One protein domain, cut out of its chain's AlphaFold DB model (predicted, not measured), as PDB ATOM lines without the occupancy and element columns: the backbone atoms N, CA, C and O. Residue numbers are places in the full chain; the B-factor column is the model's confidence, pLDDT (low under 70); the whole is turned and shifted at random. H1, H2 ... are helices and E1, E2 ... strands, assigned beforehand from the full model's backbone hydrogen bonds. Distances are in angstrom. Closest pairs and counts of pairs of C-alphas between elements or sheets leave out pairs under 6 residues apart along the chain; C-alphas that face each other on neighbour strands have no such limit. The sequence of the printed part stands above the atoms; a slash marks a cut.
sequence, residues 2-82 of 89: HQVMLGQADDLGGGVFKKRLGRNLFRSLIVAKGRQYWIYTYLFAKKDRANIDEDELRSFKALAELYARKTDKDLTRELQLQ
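What this domain is: This is residues 2 to 82 of the 89 residues of the protein "Putative cytoplasmic protein" of Granulicella sibirica (UniProt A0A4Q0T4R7). A strongly twisted sheet of four strands has the long helix H2 packed over one face, while the short helix H1 sits at the E1 edge on the opposite face. Beyond H2 the small helix H3 turns away from the sheet, and residues 76 to 82 stick out. The printed part has 81 residues, with H1, E1, E2, E3, E4, H2 and H3 along the chain; the sheet's order is E1, E2, E3, E4, antiparallel throughout. The class is mixed, helices and strands; the whole is compact, with a radius of gyration of the C-alphas of 13.2 A and spans of 37 by 25 by 25 A.

Where its parts are: In the sheet, E1 is residues 9 to 11, 6.5 A; E2 is 16 to 21, 15.9 A; E3 is 26 to 31, 16.6 A; and E4 is 39 to 45, 18.1 A. H2 is residues 54 to 68, 20.7 A, from C-alpha 54 at (184.447, 154.164, 158.594). H1 is residues 2 to 5, 5.1 A, from C-alpha 2 at (190.016, 170.234, 177.956). H3 is residues 72 to 80, 12.2 A, to C-alpha 80 at (160.599, 169.104, 175.588).

How they stand to each other: The strands form a meander, each the antiparallel neighbour of the one before, in three hairpins. N 10 and O 18, 2.8 A, join E1 and E2 within hydrogen-bond range; so do N 19 and O 28, 2.8 A, for E2 and E3, and N 29 and O 42, 2.8 A, for E3 and E4. H2 is on the sheet over E3, at a height of 8.7 A, and runs only just along the strands, at 28 degrees to E3 on the local plane. Their closest C-alphas are those of Val 31 and Ala 64, 5.0 A. H1 is on the opposite face, where the C-alphas of Gln 3 and Ala 9 come closest, 6.0 A. H3 is not on the sheet and is apart from H2. Every O i to N i+4 pair is within hydrogen-bond range in H2 and H3; H1 is too short for one.

The domain as a whole: The C-alphas farthest apart, of Lys 47 and Lys 73, are 38.1 A from each other. The printed part has no cut and no long link. Mean pLDDT of the printed part is 88.5; residues 2, 5 and 35 are under 70.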
ATOM      1  N   HIS A   2     189.268 170.671 176.765       69.56
ATOM      2  CA  HIS A   2     190.016 170.234 177.956       69.56
ATOM      3  C   HIS A   2     190.074 168.703 178.133       69.56
ATOM      4  O   HIS A   2     191.151 168.147 178.286       69.56
ATOM      5  N   GLN A   3     188.952 167.988 177.988       70.75
ATOM      6  CA  GLN A   3     188.953 166.520 178.098       70.75
ATOM      7  C   GLN A   3     189.714 165.798 176.977       70.75
ATOM      8  O   GLN A   3     190.273 164.731 177.215       70.75
ATOM      9  N   VAL A   4     189.774 166.378 175.775       71.38
ATOM     10  CA  VAL A   4     190.601 165.850 174.676       71.38
ATOM     11  C   VAL A   4     192.081 166.037 175.018       71.38
ATOM     12  O   VAL A   4     192.858 165.098 174.912       71.38
ATOM     13  N   MET A   5     192.452 167.212 175.540       69.06
ATOM     14  CA  MET A   5     193.816 167.499 176.004       69.06
ATOM     15  C   MET A   5     194.245 166.597 177.172       69.06
ATOM     16  O   MET A   5     195.408 166.225 177.262       69.06
ATOM     17  N   LEU A   6     193.306 166.198 178.034       77.25
ATOM     18  CA  LEU A   6     193.543 165.239 179.118       77.25
ATOM     19  C   LEU A   6     193.553 163.765 178.655       77.25
ATOM     20  O   LEU A   6     193.619 162.868 179.494       77.25
ATOM     21  N   GLY A   7     193.419 163.479 177.352       73.50
ATOM     22  CA  GLY A   7     193.357 162.111 176.814       73.50
ATOM     23  C   GLY A   7     192.083 161.335 177.186       73.50
ATOM     24  O   GLY A   7     191.980 160.122 176.972       73.50
ATOM     25  N   GLN A   8     191.087 162.019 177.747       78.81
ATOM     26  CA  GLN A   8     189.815 161.430 178.176       78.81
ATOM     27  C   GLN A   8     188.841 161.241 177.002       78.81
ATOM     28  O   GLN A   8     187.886 160.463 177.105       78.81
ATOM     29  N   ALA A   9     189.102 161.907 175.875       87.31
ATOM     30  CA  ALA A   9     188.404 161.707 174.616       87.31
ATOM     31  C   ALA A   9     189.381 161.751 173.433       87.31
ATOM     32  O   ALA A   9     190.281 162.585 173.409       87.31
ATOM     33  N   ASP A  10     189.171 160.874 172.455       91.44
ATOM     34  CA  ASP A  10     189.882 160.900 171.178       91.44
ATOM     35  C   ASP A  10     189.061 161.717 170.169       91.44
ATOM     36  O   ASP A  10     187.853 161.501 170.046       91.44
ATOM     37  N   ASP A  11     189.696 162.633 169.441       92.19
ATOM     38  CA  ASP A  11     189.066 163.328 168.314       92.19
ATOM     39  C   ASP A  11     189.099 162.421 167.073       92.19
ATOM     40  O   ASP A  11     190.169 162.012 166.625       92.19
ATOM     41  N   LEU A  12     187.924 162.069 166.543       92.75
ATOM     42  CA  LEU A  12     187.770 161.257 165.328       92.75
ATOM     43  C   LEU A  12     187.562 162.122 164.065       92.75
ATOM     44  O   LEU A  12     187.325 161.604 162.966       92.75
ATOM     45  N   GLY A  13     187.652 163.445 164.211       92.94
ATOM     46  CA  GLY A  13     187.487 164.440 163.164       92.94
ATOM     47  C   GLY A  13     186.026 164.757 162.843       92.94
ATOM     48  O   GLY A  13     185.099 164.000 163.133       92.94
ATOM     49  N   GLY A  14     185.802 165.903 162.194       92.81
ATOM     50  CA  GLY A  14     184.470 166.320 161.735       92.81
ATOM     51  C   GLY A  14     183.481 166.671 162.854       92.81
ATOM     52  O   GLY A  14     182.289 166.772 162.582       92.81
ATOM     53  N   GLY A  15     183.965 166.879 164.084       93.12
ATOM     54  CA  GLY A  15     183.132 167.153 165.259       93.12
ATOM     55  C   GLY A  15     182.643 165.900 165.988       93.12
ATOM     56  O   GLY A  15     181.699 165.998 166.768       93.12
ATOM     57  N   VAL A  16     183.260 164.740 165.737       94.81
ATOM     58  CA  VAL A  16     182.963 163.472 166.416       94.81
ATOM     59  C   VAL A  16     184.103 163.117 167.366       94.81
ATOM     60  O   VAL A  16     185.266 163.102 166.973       94.81
ATOM     61  N   PHE A  17     183.764 162.773 168.604       93.38
ATOM     62  CA  PHE A  17     184.718 162.420 169.653       93.38
ATOM     63  C   PHE A  17     184.374 161.062 170.262       93.38
ATOM     64  O   PHE A  17     183.207 160.749 170.488       93.38
ATOM     65  N   LYS A  18     185.393 160.270 170.596       92.69
ATOM     66  CA  LYS A  18     185.256 159.004 171.326       92.69
ATOM     67  C   LYS A  18     185.692 159.191 172.773       92.69
ATOM     68  O   LYS A  18     186.884 159.283 173.052       92.69
ATOM     69  N   LYS A  19     184.741 159.218 173.704       91.25
ATOM     70  CA  LYS A  19     184.990 159.388 175.142       91.25
ATOM     71  C   LYS A  19     185.052 158.048 175.867       91.25
ATOM     72  O   LYS A  19     184.198 157.186 175.663       91.25
ATOM     73  N   ARG A  20     186.042 157.885 176.747       90.31
ATOM     74  CA  ARG A  20     186.180 156.716 177.633       90.31
ATOM     75  C   ARG A  20     185.437 156.985 178.944       90.31
ATOM     76  O   ARG A  20     185.633 158.032 179.555       90.31
ATOM     77  N   LEU A  21     184.590 156.054 179.376       88.75
ATOM     78  CA  LEU A  21     183.691 156.216 180.526       88.75
ATOM     79  C   LEU A  21     183.789 155.034 181.499       88.75
ATOM     80  O   LEU A  21     184.280 153.959 181.147       88.75
ATOM     81  N   GLY A  22     183.326 155.247 182.737       86.88
ATOM     82  CA  GLY A  22     183.165 154.196 183.749       86.88
ATOM     83  C   GLY A  22     184.442 153.397 184.007       86.88
ATOM     84  O   GLY A  22     184.445 152.188 183.823       86.88
ATOM     85  N   ARG A  23     185.551 154.066 184.358       86.56
ATOM     86  CA  ARG A  23     186.879 153.434 184.525       86.56
ATOM     87  C   ARG A  23     187.325 152.628 183.290       86.56
ATOM     88  O   ARG A  23     187.876 151.541 183.415       86.56
ATOM     89  N   ASN A  24     187.100 153.181 182.094       86.19
ATOM     90  CA  ASN A  24     187.455 152.577 180.800       86.19
ATOM     91  C   ASN A  24     186.689 151.276 180.466       86.19
ATOM     92  O   ASN A  24     187.156 150.469 179.659       86.19
ATOM     93  N   LEU A  25     185.514 151.074 181.072       89.56
ATOM     94  CA  LEU A  25     184.610 149.964 180.753       89.56
ATOM     95  C   LEU A  25     183.688 150.277 179.573       89.56
ATOM     96  O   LEU A  25     183.282 149.358 178.865       89.56
ATOM     97  N   PHE A  26     183.390 151.554 179.335       90.56
ATOM     98  CA  PHE A  26     182.470 151.989 178.287       90.56
ATOM     99  C   PHE A  26     183.109 153.029 177.375       90.56
ATOM    100  O   PHE A  26     184.033 153.754 177.762       90.56
ATOM    101  N   ARG A  27     182.589 153.111 176.155       90.50
ATOM    102  CA  ARG A  27     182.935 154.129 175.170       90.50
ATOM    103  C   ARG A  27     181.661 154.809 174.708       90.50
ATOM    104  O   ARG A  27     180.690 154.129 174.394       90.50
ATOM    105  N   SER A  28     181.691 156.134 174.663       92.62
ATOM    106  CA  SER A  28     180.630 156.916 174.042       92.62
ATOM    107  C   SER A  28     181.156 157.654 172.830       92.62
ATOM    108  O   SER A  28     182.262 158.196 172.869       92.62
ATOM    109  N   LEU A  29     180.338 157.730 171.788       93.94
ATOM    110  CA  LEU A  29     180.497 158.739 170.757       93.94
ATOM    111  C   LEU A  29     179.755 160.001 171.155       93.94
ATOM    112  O   LEU A  29     178.637 159.954 171.676       93.94
ATOM    113  N   ILE A  30     180.422 161.121 170.931       93.44
ATOM    114  CA  ILE A  30     179.920 162.452 171.214       93.44
ATOM    115  C   ILE A  30     180.015 163.253 169.927       93.44
ATOM    116  O   ILE A  30     181.068 163.267 169.288       93.44
ATOM    117  N   VAL A  31     178.935 163.941 169.577       93.75
ATOM    118  CA  VAL A  31     178.962 164.957 168.527       93.75
ATOM    119  C   VAL A  31     179.033 166.332 169.181       93.75
ATOM    120  O   VAL A  31     178.259 166.659 170.079       93.75
ATOM    121  N   ALA A  32     180.023 167.115 168.772       89.00
ATOM    122  CA  ALA A  32     180.277 168.454 169.282       89.00
ATOM    123  C   ALA A  32     180.826 169.312 168.137       89.00
ATOM    124  O   ALA A  32     182.035 169.495 167.969       89.00
ATOM    125  N   LYS A  33     179.912 169.819 167.309       81.25
ATOM    126  CA  LYS A  33     180.192 170.720 166.187       81.25
ATOM    127  C   LYS A  33     179.296 171.950 166.361       81.25
ATOM    128  O   LYS A  33     178.120 171.798 166.651       81.25
ATOM    129  N   GLY A  34     179.860 173.157 166.264       73.25
ATOM    130  CA  GLY A  34     179.124 174.410 166.532       73.25
ATOM    131  C   GLY A  34     179.359 175.052 167.911       73.25
ATOM    132  O   GLY A  34     178.693 176.017 168.254       73.25
ATOM    133  N   ARG A  35     180.350 174.572 168.682       66.19
ATOM    134  CA  ARG A  35     180.874 175.166 169.940       66.19
ATOM    135  C   ARG A  35     179.931 175.243 171.153       66.19
ATOM    136  O   ARG A  35     180.460 175.466 172.236       66.19
ATOM    137  N   GLN A  36     178.624 175.028 171.021       75.69
ATOM    138  CA  GLN A  36     177.697 175.208 172.148       75.69
ATOM    139  C   GLN A  36     177.437 173.945 172.979       75.69
ATOM    140  O   GLN A  36     177.410 174.036 174.200       75.69
ATOM    141  N   TYR A  37     177.316 172.763 172.363       84.25
ATOM    142  CA  TYR A  37     176.856 171.560 173.073       84.25
ATOM    143  C   TYR A  37     177.711 170.321 172.798       84.25
ATOM    144  O   TYR A  37     178.327 170.181 171.738       84.25
ATOM    145  N   TRP A  38     177.742 169.418 173.782       89.12
ATOM    146  CA  TRP A  38     178.331 168.080 173.692       89.12
ATOM    147  C   TRP A  38     177.211 167.055 173.817       89.12
ATOM    148  O   TRP A  38     176.660 166.875 174.900       89.12
ATOM    149  N   ILE A  39     176.885 166.377 172.723       91.06
ATOM    150  CA  ILE A  39     175.734 165.474 172.670       91.06
ATOM    151  C   ILE A  39     176.240 164.037 172.633       91.06
ATOM    152  O   ILE A  39     176.940 163.637 171.700       91.06
ATOM    153  N   TYR A  40     175.895 163.257 173.656       92.81
ATOM    154  CA  TYR A  40     176.183 161.824 173.719       92.81
ATOM    155  C   TYR A  40     175.179 161.096 172.830       92.81
ATOM    156  O   TYR A  40     173.980 161.183 173.061       92.81
ATOM    157  N   THR A  41     175.661 160.400 171.801       92.56
ATOM    158  CA  THR A  41     174.790 159.823 170.755       92.56
ATOM    159  C   THR A  41     174.792 158.305 170.737       92.56
ATOM    160  O   THR A  41     173.829 157.692 170.290       92.56
ATOM    161  N   TYR A  42     175.862 157.677 171.221       91.94
ATOM    162  CA  TYR A  42     175.976 156.226 171.222       91.94
ATOM    163  C   TYR A  42     176.891 155.759 172.346       91.94
ATOM    164  O   TYR A  42     178.003 156.270 172.459       91.94
ATOM    165  N   LEU A  43     176.446 154.789 173.148       90.81
ATOM    166  CA  LEU A  43     177.183 154.225 174.280       90.81
ATOM    167  C   LEU A  43     177.304 152.710 174.111       90.81
ATOM    168  O   LEU A  43     176.305 152.023 173.931       90.81
ATOM    169  N   PHE A  44     178.521 152.185 174.223       89.62
ATOM    170  CA  PHE A  44     178.780 150.753 174.121       89.62
ATOM    171  C   PHE A  44     179.838 150.294 175.124       89.62
ATOM    172  O   PHE A  44     180.744 151.045 175.506       89.62
ATOM    173  N   ALA A  45     179.736 149.041 175.564       89.62
ATOM    174  CA  ALA A  45     180.730 148.438 176.439       89.62
ATOM    175  C   ALA A  45     181.997 148.074 175.653       89.62
ATOM    176  O   ALA A  45     181.958 147.609 174.514       89.62
ATOM    177  N   LYS A  46     183.157 148.246 176.295       86.25
ATOM    178  CA  LYS A  46     184.468 147.976 175.694       86.25
ATOM    179  C   LYS A  46     184.621 146.531 175.229       86.25
ATOM    180  O   LYS A  46     185.318 146.304 174.242       86.25
ATOM    181  N   LYS A  47     184.018 145.598 175.971       86.00
ATOM    182  CA  LYS A  47     184.030 144.157 175.687       86.00
ATOM    183  C   LYS A  47     183.200 143.786 174.456       86.00
ATOM    184  O   LYS A  47     183.550 142.834 173.778       86.00
ATOM    185  N   ASP A  48     182.158 144.562 174.164       82.62
ATOM    186  CA  ASP A  48     181.223 144.261 173.080       82.62
ATOM    187  C   ASP A  48     181.722 144.860 171.764       82.62
ATOM    188  O   ASP A  48     181.513 144.296 170.694       82.62
ATOM    189  N   ARG A  49     182.431 145.997 171.836       77.00
ATOM    190  CA  ARG A  49     182.977 146.662 170.655       77.00
ATOM    191  C   ARG A  49     184.233 147.468 170.971       77.00
ATOM    192  O   ARG A  49     184.259 148.307 171.876       77.00
ATOM    193  N   ALA A  50     185.295 147.239 170.197       70.00
ATOM    194  CA  ALA A  50     186.573 147.934 170.364       70.00
ATOM    195  C   ALA A  50     186.622 149.289 169.637       70.00
ATOM    196  O   ALA A  50     187.050 150.282 170.231       70.00
ATOM    197  N   ASN A  51     186.157 149.321 168.385       77.12
ATOM    198  CA  ASN A  51     186.211 150.463 167.471       77.12
ATOM    199  C   ASN A  51     184.914 150.580 166.654       77.12
ATOM    200  O   ASN A  51     184.150 149.618 166.558       77.12
ATOM    201  N   ILE A  52     184.699 151.759 166.076       85.06
ATOM    202  CA  ILE A  52     183.690 151.997 165.037       85.06
ATOM    203  C   ILE A  52     184.351 151.908 163.666       85.06
ATOM    204  O   ILE A  52     185.549 152.190 163.558       85.06
ATOM    205  N   ASP A  53     183.597 151.495 162.658       89.19
ATOM    206  CA  ASP A  53     184.089 151.455 161.281       89.19
ATOM    207  C   ASP A  53     183.967 152.827 160.589       89.19
ATOM    208  O   ASP A  53     183.504 153.818 161.169       89.19
ATOM    209  N   GLU A  54     184.458 152.914 159.353       90.88
ATOM    210  CA  GLU A  54     184.447 154.164 158.594       90.88
ATOM    211  C   GLU A  54     183.041 154.615 158.186       90.88
ATOM    212  O   GLU A  54     182.790 155.822 158.137       90.88
ATOM    213  N   ASP A  55     182.124 153.688 157.906       93.38
ATOM    214  CA  ASP A  55     180.759 154.002 157.468       93.38
ATOM    215  C   ASP A  55     179.919 154.556 158.617       93.38
ATOM    216  O   ASP A  55     179.200 155.554 158.475       93.38
ATOM    217  N   GLU A  56     180.084 153.983 159.801       92.44
ATOM    218  CA  GLU A  56     179.537 154.535 161.027       92.44
ATOM    219  C   GLU A  56     180.120 155.911 161.314       92.44
ATOM    220  O   GLU A  56     179.373 156.856 161.572       92.44
ATOM    221  N   LEU A  57     181.444 156.068 161.225       94.12
ATOM    222  CA  LEU A  57     182.078 157.363 161.451       94.12
ATOM    223  C   LEU A  57     181.564 158.423 160.463       94.12
ATOM    224  O   LEU A  57     181.332 159.565 160.869       94.12
ATOM    225  N   ARG A  58     181.341 158.069 159.190       95.75
ATOM    226  CA  ARG A  58     180.686 158.948 158.205       95.75
ATOM    227  C   ARG A  58     179.288 159.360 158.670       95.75
ATOM    228  O   ARG A  58     178.970 160.551 158.653       95.75
ATOM    229  N   SER A  59     178.494 158.412 159.157       95.75
ATOM    230  CA  SER A  59     177.140 158.665 159.670       95.75
ATOM    231  C   SER A  59     177.146 159.595 160.890       95.75
ATOM    232  O   SER A  59     176.380 160.559 160.943       95.75
ATOM    233  N   PHE A  60     178.071 159.401 161.835       95.44
ATOM    234  CA  PHE A  60     178.220 160.293 162.991       95.44
ATOM    235  C   PHE A  60     178.716 161.690 162.609       95.44
ATOM    236  O   PHE A  60     178.310 162.672 163.230       95.44
ATOM    237  N   LYS A  61     179.553 161.821 161.573       95.69
ATOM    238  CA  LYS A  61     179.963 163.133 161.041       95.69
ATOM    239  C   LYS A  61     178.783 163.878 160.414       95.69
ATOM    240  O   LYS A  61     178.629 165.073 160.663       95.69
ATOM    241  N   ALA A  62     177.920 163.181 159.675       95.88
ATOM    242  CA  ALA A  62     176.682 163.757 159.150       95.88
ATOM    243  C   ALA A  62     175.735 164.190 160.285       95.88
ATOM    244  O   ALA A  62     175.148 165.273 160.233       95.88
ATOM    245  N   LEU A  63     175.651 163.396 161.358       94.44
ATOM    246  CA  LEU A  63     174.893 163.753 162.556       94.44
ATOM    247  C   LEU A  63     175.474 164.991 163.256       94.44
ATOM    248  O   LEU A  63     174.730 165.893 163.635       94.44
ATOM    249  N   ALA A  64     176.800 165.083 163.376       94.25
ATOM    250  CA  ALA A  64     177.463 166.264 163.924       94.25
ATOM    251  C   ALA A  64     177.153 167.523 163.099       94.25
ATOM    252  O   ALA A  64     176.953 168.597 163.659       94.25
ATOM    253  N   GLU A  65     177.067 167.405 161.774       94.00
ATOM    254  CA  GLU A  65     176.635 168.502 160.903       94.00
ATOM    255  C   GLU A  65     175.178 168.892 161.075       94.00
ATOM    256  O   GLU A  65     174.867 170.082 161.028       94.00
ATOM    257  N   LEU A  66     174.290 167.920 161.282       93.00
ATOM    258  CA  LEU A  66     172.891 168.195 161.579       93.00
ATOM    259  C   LEU A  66     172.766 169.023 162.860       93.00
ATOM    260  O   LEU A  66     172.140 170.080 162.835       93.00
ATOM    261  N   TYR A  67     173.411 168.588 163.946       91.38
ATOM    262  CA  TYR A  67     173.372 169.302 165.223       91.38
ATOM    263  C   TYR A  67     174.079 170.658 165.176       91.38
ATOM    264  O   TYR A  67     173.613 171.598 165.808       91.38
ATOM    265  N   ALA A  68     175.134 170.813 164.371       91.12
ATOM    266  CA  ALA A  68     175.790 172.108 164.185       91.12
ATOM    267  C   ALA A  68     174.895 173.173 163.531       91.12
ATOM    268  O   ALA A  68     175.189 174.360 163.641       91.12
ATOM    269  N   ARG A  69     173.851 172.755 162.803       91.62
ATOM    270  CA  ARG A  69     172.884 173.651 162.152       91.62
ATOM    271  C   ARG A  69     171.646 173.923 163.007       91.62
ATOM    272  O   ARG A  69     170.863 174.794 162.638       91.62
ATOM    273  N   LYS A  70     171.448 173.177 164.099       91.00
ATOM    274  CA  LYS A  70     170.311 173.378 164.998       91.00
ATOM    275  C   LYS A  70     170.487 174.660 165.795       91.00
ATOM    276  O   LYS A  70     171.587 174.999 166.223       91.00
ATOM    277  N   THR A  71     169.378 175.354 165.987       90.69
ATOM    278  CA  THR A  71     169.290 176.517 166.865       90.69
ATOM    279  C   THR A  71     168.951 176.083 168.289       90.69
ATOM    280  O   THR A  71     168.400 175.001 168.504       90.69
ATOM    281  N   ASP A  72     169.174 176.960 169.264       89.31
ATOM    282  CA  ASP A  72     168.775 176.732 170.660       89.31
ATOM    283  C   ASP A  72     167.278 176.401 170.788       89.31
ATOM    284  O   ASP A  72     166.876 175.619 171.650       89.31
ATOM    285  N   LYS A  73     166.436 176.953 169.900       92.75
ATOM    286  CA  LYS A  73     164.996 176.658 169.852       92.75
ATOM    287  C   LYS A  73     164.718 175.224 169.410       92.75
ATOM    288  O   LYS A  73     163.825 174.593 169.969       92.75
ATOM    289  N   ASP A  74     165.473 174.716 168.438       93.00
ATOM    290  CA  ASP A  74     165.355 173.327 167.987       93.00
ATOM    291  C   ASP A  74     165.758 172.373 169.112       93.00
ATOM    292  O   ASP A  74     165.018 171.447 169.425       93.00
ATOM    293  N   LEU A  75     166.876 172.650 169.788       90.81
ATOM    294  CA  LEU A  75     167.350 171.830 170.909       90.81
ATOM    295  C   LEU A  75     166.392 171.882 172.103       90.81
ATOM    296  O   LEU A  75     166.097 170.854 172.705       90.81
ATOM    297  N   THR A  76     165.843 173.057 172.416       92.31
ATOM    298  CA  THR A  76     164.821 173.203 173.465       92.31
ATOM    299  C   THR A  76     163.572 172.388 173.135       92.31
ATOM    300  O   THR A  76     162.990 171.764 174.020       92.31
ATOM    301  N   ARG A  77     163.166 172.357 171.860       95.44
ATOM    302  CA  ARG A  77     162.041 171.532 171.415       95.44
ATOM    303  C   ARG A  77     162.338 170.042 171.592       95.44
ATOM    304  O   ARG A  77     161.480 169.323 172.085       95.44
ATOM    305  N   GLU A  78     163.534 169.587 171.238       93.88
ATOM    306  CA  GLU A  78     163.941 168.184 171.413       93.88
ATOM    307  C   GLU A  78     164.018 167.773 172.889       93.88
ATOM    308  O   GLU A  78     163.618 166.664 173.241       93.88
ATOM    309  N   LEU A  79     164.445 168.680 173.775       93.62
ATOM    310  CA  LEU A  79     164.387 168.472 175.226       93.62
ATOM    311  C   LEU A  79     162.939 168.330 175.719       93.62
ATOM    312  O   LEU A  79     162.633 167.433 176.503       93.62
ATOM    313  N   GLN A  80     162.024 169.179 175.238       96.12
ATOM    314  CA  GLN A  80     160.599 169.104 175.588       96.12
ATOM    315  C   GLN A  80     159.935 167.818 175.080       96.12
ATOM    316  O   GLN A  80     159.087 167.255 175.770       96.12
ATOM    317  N   LEU A  81     160.325 167.352 173.891       96.81
ATOM    318  CA  LEU A  81     159.851 166.100 173.300       96.81
ATOM    319  C   LEU A  81     160.511 164.853 173.912       96.81
ATOM    320  O   LEU A  81     160.149 163.742 173.536       96.81
ATOM    321  N   GLN A  82     161.448 165.025 174.851       93.44
ATOM    322  CA  GLN A  82     162.251 163.951 175.451       93.44
ATOM    323  C   GLN A  82     163.095 163.164 174.433       93.44
ATOM    324  O   GLN A  82     163.514 162.038 174.701       93.44
TER     325      GLN A  82